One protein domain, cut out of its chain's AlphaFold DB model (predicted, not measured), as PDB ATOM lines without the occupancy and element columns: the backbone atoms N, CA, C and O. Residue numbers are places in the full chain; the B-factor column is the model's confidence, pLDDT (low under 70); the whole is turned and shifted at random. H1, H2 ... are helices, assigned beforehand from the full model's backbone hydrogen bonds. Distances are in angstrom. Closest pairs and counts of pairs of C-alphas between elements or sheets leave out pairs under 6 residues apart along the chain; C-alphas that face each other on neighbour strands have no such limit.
ATOM      1  N   ALA A  10      47.436  54.172 -31.479       91.00
ATOM      2  CA  ALA A  10      46.917  54.080 -30.112       91.00
ATOM      3  C   ALA A  10      45.592  54.842 -29.876       91.00
ATOM      4  O   ALA A  10      44.681  54.255 -29.294       91.00
ATOM      5  N   PRO A  11      45.398  56.089 -30.362       91.44
ATOM      6  CA  PRO A  11      44.125  56.794 -30.203       91.44
ATOM      7  C   PRO A  11      42.946  56.132 -30.925       91.44
ATOM      8  O   PRO A  11      41.805  56.319 -30.510       91.44
ATOM      9  N   VAL A  12      43.197  55.395 -32.012       91.12
ATOM     10  CA  VAL A  12      42.150  54.683 -32.762       91.12
ATOM     11  C   VAL A  12      41.849  53.339 -32.107       91.12
ATOM     12  O   VAL A  12      40.684  52.996 -31.927       91.12
ATOM     13  N   LEU A  13      42.886  52.623 -31.668       89.81
ATOM     14  CA  LEU A  13      42.761  51.377 -30.909       89.81
ATOM     15  C   LEU A  13      42.064  51.568 -29.556       89.81
ATOM     16  O   LEU A  13      41.497  50.624 -29.035       89.81
ATOM     17  N   ALA A  14      42.045  52.779 -28.996       90.44
ATOM     18  CA  ALA A  14      41.263  53.083 -27.798       90.44
ATOM     19  C   ALA A  14      39.741  53.193 -28.054       90.44
ATOM     20  O   ALA A  14      38.973  53.326 -27.104       90.44
ATOM     21  N   ARG A  15      39.289  53.182 -29.320       88.38
ATOM     22  CA  ARG A  15      37.873  53.381 -29.704       88.38
ATOM     23  C   ARG A  15      37.075  52.083 -29.818       88.38
ATOM     24  O   ARG A  15      35.851  52.149 -29.914       88.38
ATOM     25  N   PHE A  16      37.749  50.937 -29.844       87.69
ATOM     26  CA  PHE A  16      37.148  49.605 -29.869       87.69
ATOM     27  C   PHE A  16      38.117  48.596 -29.252       87.69
ATOM     28  O   PHE A  16      39.303  48.879 -29.133       87.69
ATOM     29  N   THR A  17      37.633  47.417 -28.880       86.94
ATOM     30  CA  THR A  17      38.475  46.368 -28.295       86.94
ATOM     31  C   THR A  17      38.763  45.308 -29.357       86.94
ATOM     32  O   THR A  17      37.837  44.576 -29.711       86.94
ATOM     33  N   PRO A  18      40.003  45.194 -29.874       89.00
ATOM     34  CA  PRO A  18      40.371  44.077 -30.739       89.00
ATOM     35  C   PRO A  18      40.293  42.754 -29.973       89.00
ATOM     36  O   PRO A  18      40.405  42.743 -28.740       89.00
ATOM     37  N   SER A  19      40.163  41.637 -30.688       91.06
ATOM     38  CA  SER A  19      40.251  40.301 -30.083       91.06
ATOM     39  C   SER A  19      41.578  40.096 -29.330       91.06
ATOM     40  O   SER A  19      42.580  40.724 -29.663       91.06
ATOM     41  N   GLU A  20      41.627  39.194 -28.343       90.25
ATOM     42  CA  GLU A  20      42.877  38.895 -27.614       90.25
ATOM     43  C   GLU A  20      44.019  38.501 -28.567       90.25
ATOM     44  O   GLU A  20      45.155  38.949 -28.417       90.25
ATOM     45  N   ALA A  21      43.702  37.712 -29.598       89.69
ATOM     46  CA  ALA A  21      44.663  37.314 -30.618       89.69
ATOM     47  C   ALA A  21      45.106  38.505 -31.489       89.69
ATOM     48  O   ALA A  21      46.299  38.671 -31.740       89.69
ATOM     49  N   GLY A  22      44.174  39.383 -31.874       90.06
ATOM     50  CA  GLY A  22      44.487  40.619 -32.589       90.06
ATOM     51  C   GLY A  22      45.368  41.563 -31.768       90.06
ATOM     52  O   GLY A  22      46.336  42.108 -32.290       90.06
ATOM     53  N   GLN A  23      45.104  41.699 -30.466       90.50
ATOM     54  CA  GLN A  23      45.940  42.488 -29.555       90.50
ATOM     55  C   GLN A  23      47.372  41.950 -29.488       90.50
ATOM     56  O   GLN A  23      48.319  42.732 -29.557       90.50
ATOM     57  N   ALA A  24      47.541  40.627 -29.418       90.19
ATOM     58  CA  ALA A  24      48.860  39.999 -29.449       90.19
ATOM     59  C   ALA A  24      49.596  40.231 -30.786       90.19
ATOM     60  O   ALA A  24      50.821  40.358 -30.798       90.19
ATOM     61  N   ALA A  25      48.861  40.332 -31.899       90.31
ATOM     62  CA  ALA A  25      49.421  40.565 -33.230       90.31
ATOM     63  C   ALA A  25      49.872  42.019 -33.482       90.31
ATOM     64  O   ALA A  25      50.749  42.243 -34.315       90.31
ATOM     65  N   LEU A  26      49.324  43.001 -32.754       89.06
ATOM     66  CA  LEU A  26      49.632  44.433 -32.932       89.06
ATOM     67  C   LEU A  26      51.071  44.830 -32.552       89.06
ATOM     68  O   LEU A  26      51.506  45.934 -32.883       89.06
ATOM     69  N   GLY A  27      51.815  43.957 -31.860       81.62
ATOM     70  CA  GLY A  27      53.246  44.117 -31.578       81.62
ATOM     71  C   GLY A  27      53.660  45.550 -31.212       81.62
ATOM     72  O   GLY A  27      53.185  46.124 -30.237       81.62
ATOM     73  N   SER A  28      54.565  46.128 -32.009       83.25
ATOM     74  CA  SER A  28      55.044  47.512 -31.878       83.25
ATOM     75  C   SER A  28      54.478  48.462 -32.944       83.25
ATOM     76  O   SER A  28      55.169  49.407 -33.334       83.25
ATOM     77  N   ALA A  29      53.258  48.226 -33.450       88.75
ATOM     78  CA  ALA A  29      52.641  49.117 -34.434       88.75
ATOM     79  C   ALA A  29      52.626  50.574 -33.960       88.75
ATOM     80  O   ALA A  29      51.996  50.924 -32.961       88.75
ATOM     81  N   GLN A  30      53.296  51.436 -34.722       91.12
ATOM     82  CA  GLN A  30      53.368  52.862 -34.426       91.12
ATOM     83  C   GLN A  30      52.268  53.643 -35.141       91.12
ATOM     84  O   GLN A  30      51.815  54.652 -34.612       91.12
ATOM     85  N   SER A  31      51.804  53.170 -36.303       96.19
ATOM     86  CA  SER A  31      50.793  53.843 -37.130       96.19
ATOM     87  C   SER A  31      49.559  52.984 -37.388       96.19
ATOM     88  O   SER A  31      49.626  51.754 -37.323       96.19
ATOM     89  N   VAL A  32      48.434  53.629 -37.715       95.75
ATOM     90  CA  VAL A  32      47.188  52.938 -38.089       95.75
ATOM     91  C   VAL A  32      47.424  51.994 -39.273       95.75
ATOM     92  O   VAL A  32      47.003  50.841 -39.225       95.75
ATOM     93  N   ALA A  33      48.149  52.437 -40.302       95.94
ATOM     94  CA  ALA A  33      48.483  51.618 -41.464       95.94
ATOM     95  C   ALA A  33      49.298  50.369 -41.085       95.94
ATOM     96  O   ALA A  33      49.002  49.273 -41.562       95.94
ATOM     97  N   GLN A  34      50.291  50.512 -40.198       96.38
ATOM     98  CA  GLN A  34      51.087  49.378 -39.722       96.38
ATOM     99  C   GLN A  34      50.236  48.394 -38.911       96.38
ATOM    100  O   GLN A  34      50.353  47.189 -39.114       96.38
ATOM    101  N   ALA A  35      49.366  48.896 -38.031       96.62
ATOM    102  CA  ALA A  35      48.457  48.070 -37.241       96.62
ATOM    103  C   ALA A  35      47.464  47.292 -38.128       96.62
ATOM    104  O   ALA A  35      47.281  46.093 -37.930       96.62
ATOM    105  N   ILE A  36      46.881  47.935 -39.149       96.88
ATOM    106  CA  ILE A  36      46.021  47.261 -40.140       96.88
ATOM    107  C   ILE A  36      46.802  46.163 -40.872       96.88
ATOM    108  O   ILE A  36      46.295  45.051 -41.012       96.88
ATOM    109  N   GLY A  37      48.031  46.458 -41.313       95.94
ATOM    110  CA  GLY A  37      48.897  45.491 -41.990       95.94
ATOM    111  C   GLY A  37      49.210  44.274 -41.120       95.94
ATOM    112  O   GLY A  37      49.001  43.149 -41.554       95.94
ATOM    113  N   GLN A  38      49.609  44.487 -39.865       96.06
ATOM    114  CA  GLN A  38      49.912  43.400 -38.926       96.06
ATOM    115  C   GLN A  38      48.693  42.526 -38.616       96.06
ATOM    116  O   GLN A  38      48.807  41.300 -38.592       96.06
ATOM    117  N   LEU A  39      47.518  43.133 -38.422       96.75
ATOM    118  CA  LEU A  39      46.275  42.385 -38.228       96.75
ATOM    119  C   LEU A  39      45.911  41.576 -39.482       96.75
ATOM    120  O   LEU A  39      45.525  40.416 -39.363       96.75
ATOM    121  N   ALA A  40      46.067  42.147 -40.680       95.56
ATOM    122  CA  ALA A  40      45.803  41.453 -41.941       95.56
ATOM    123  C   ALA A  40      46.788  40.295 -42.197       95.56
ATOM    124  O   ALA A  40      46.359  39.201 -42.574       95.56
ATOM    125  N   ASP A  41      48.082  40.501 -41.944       94.56
ATOM    126  CA  ASP A  41      49.127  39.478 -42.079       94.56
ATOM    127  C   ASP A  41      48.918  38.327 -41.081       94.56
ATOM    128  O   ASP A  41      49.084  37.156 -41.432       94.56
ATOM    129  N   GLY A  42      48.464  38.646 -39.863       94.50
ATOM    130  CA  GLY A  42      48.030  37.680 -38.847       94.50
ATOM    131  C   GLY A  42      46.647  37.063 -39.096       94.50
ATOM    132  O   GLY A  42      46.178  36.272 -38.285       94.50
ATOM    133  N   GLN A  43      45.979  37.406 -40.204       94.75
ATOM    134  CA  GLN A  43      44.622  36.962 -40.554       94.75
ATOM    135  C   GLN A  43      43.527  37.347 -39.538       94.75
ATOM    136  O   GLN A  43      42.426  36.791 -39.551       94.75
ATOM    137  N   HIS A  44      43.776  38.360 -38.709       96.62
ATOM    138  CA  HIS A  44      42.804  38.988 -37.811       96.62
ATOM    139  C   HIS A  44      41.941  40.004 -38.573       96.62
ATOM    140  O   HIS A  44      41.878  41.189 -38.244       96.62
ATOM    141  N   TRP A  45      41.272  39.538 -39.632       96.75
ATOM    142  CA  TRP A  45      40.518  40.398 -40.547       96.75
ATOM    143  C   TRP A  45      39.420  41.223 -39.873       96.75
ATOM    144  O   TRP A  45      39.362  42.415 -40.162       96.75
ATOM    145  N   PRO A  46      38.579  40.674 -38.970       96.06
ATOM    146  CA  PRO A  46      37.569  41.487 -38.298       96.06
ATOM    147  C   PRO A  46      38.186  42.674 -37.553       96.06
ATOM    148  O   PRO A  46      37.695  43.791 -37.693       96.06
ATOM    149  N   ASP A  47      39.302  42.465 -36.850       97.19
ATOM    150  CA  ASP A  47      40.005  43.530 -36.130       97.19
ATOM    151  C   ASP A  47      40.598  44.565 -37.101       97.19
ATOM    152  O   ASP A  47      40.476  45.766 -36.867       97.19
ATOM    153  N   ALA A  48      41.188  44.125 -38.222       97.69
ATOM    154  CA  ALA A  48      41.739  45.019 -39.245       97.69
ATOM    155  C   ALA A  48      40.658  45.907 -39.887       97.69
ATOM    156  O   ALA A  48      40.856  47.112 -40.068       97.69
ATOM    157  N   LEU A  49      39.501  45.320 -40.212       98.19
ATOM    158  CA  LEU A  49      38.366  46.029 -40.804       98.19
ATOM    159  C   LEU A  49      37.765  47.041 -39.822       98.19
ATOM    160  O   LEU A  49      37.506  48.180 -40.207       98.19
ATOM    161  N   HIS A  50      37.587  46.658 -38.555       97.94
ATOM    162  CA  HIS A  50      37.091  47.574 -37.527       97.94
ATOM    163  C   HIS A  50      38.089  48.699 -37.245       97.94
ATOM    164  O   HIS A  50      37.684  49.859 -37.171       97.94
ATOM    165  N   LEU A  51      39.391  48.407 -37.177       97.50
ATOM    166  CA  LEU A  51      40.418  49.436 -37.011       97.50
ATOM    167  C   LEU A  51      40.350  50.490 -38.122       97.50
ATOM    168  O   LEU A  51      40.366  51.688 -37.833       97.50
ATOM    169  N   LEU A  52      40.225  50.053 -39.378       98.00
ATOM    170  CA  LEU A  52      40.068  50.964 -40.509       98.00
ATOM    171  C   LEU A  52      38.760  51.759 -40.416       98.00
ATOM    172  O   LEU A  52      38.782  52.975 -40.602       98.00
ATOM    173  N   ALA A  53      37.648  51.115 -40.050       97.94
ATOM    174  CA  ALA A  53      36.373  51.799 -39.839       97.94
ATOM    175  C   ALA A  53      36.503  52.932 -38.810       97.94
ATOM    176  O   ALA A  53      36.046  54.043 -39.058       97.94
ATOM    177  N   HIS A  54      37.167  52.671 -37.680       96.88
ATOM    178  CA  HIS A  54      37.378  53.635 -36.595       96.88
ATOM    179  C   HIS A  54      38.394  54.738 -36.917       96.88
ATOM    180  O   HIS A  54      38.410  55.769 -36.231       96.88
ATOM    181  N   ALA A  55      39.253  54.530 -37.917       96.00
ATOM    182  CA  ALA A  55      40.197  55.534 -38.397       96.00
ATOM    183  C   ALA A  55      39.530  56.564 -39.324       96.00
ATOM    184  O   ALA A  55      39.969  57.713 -39.381       96.00
ATOM    185  N   LEU A  56      38.470  56.167 -40.031       95.94
ATOM    186  CA  LEU A  56      37.736  57.020 -40.960       95.94
ATOM    187  C   LEU A  56      36.737  57.940 -40.227       95.94
ATOM    188  O   LEU A  56      36.114  57.525 -39.253       95.94
TER     189      LEU A  56
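This is residues 10 to 56 of the 184 residues of an uncharacterized protein of Andreprevotia sp. IGB-42 (UniProt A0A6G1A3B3). Two helices side by side, H3 and H4, form a helical hairpin, and the first half of the printed part, with the short helices H1 and H2, lies over one side of it. H1 sits near the end of H4 and the beginning of H3, while H2 crosses near the other end of the hairpin. The printed part has 47 residues with four named helices, in the order H1, H2, H3, H4, and no named strand; the class is all helix. It is compact, with a radius of gyration of the C-alphas of 8.9 A, and rounded, spanning 22 by 19 by 15 A.

H1, residues 10 to 13, touches H4, residues 45 to 55; their closest C-alphas, those of Val 12 and Ala 55, are 6.0 A apart. H1 and H2, residues 20 to 25, are apart. H2 and H3, residues 32 to 41, only just touch, with 3 pairs of C-alphas within 8 A; the closest, those of Gly 22 and Leu 39, are 6.2 A apart, and the lines are about perpendicular at 76 degrees. H3 and H4 touch, their closest C-alphas, those of Ile 36 and Ala 48, being 4.9 A apart; this hairpin has a shallow tilt of 10 degrees, opposite ways. In H2, H3 and H4 every O i to N i+4 pair is within hydrogen-bond range; H1 is too short for such a pair.

H1 begins at C-alpha 10, (46.917, 54.080, -30.112). H2 measures 8.8 A from first to last C-alpha, H3 14.2 A and H4 15.3 A. H4 ends at C-alpha 55, (40.197, 55.534, -38.397).

The C-alphas farthest apart, those of Ala 24 and Leu 56, are 23.4 A apart. The printed part has no cut. The link from H3 to H4 is tight, the other two are short, and no printed residue is under 70 in pLDDT.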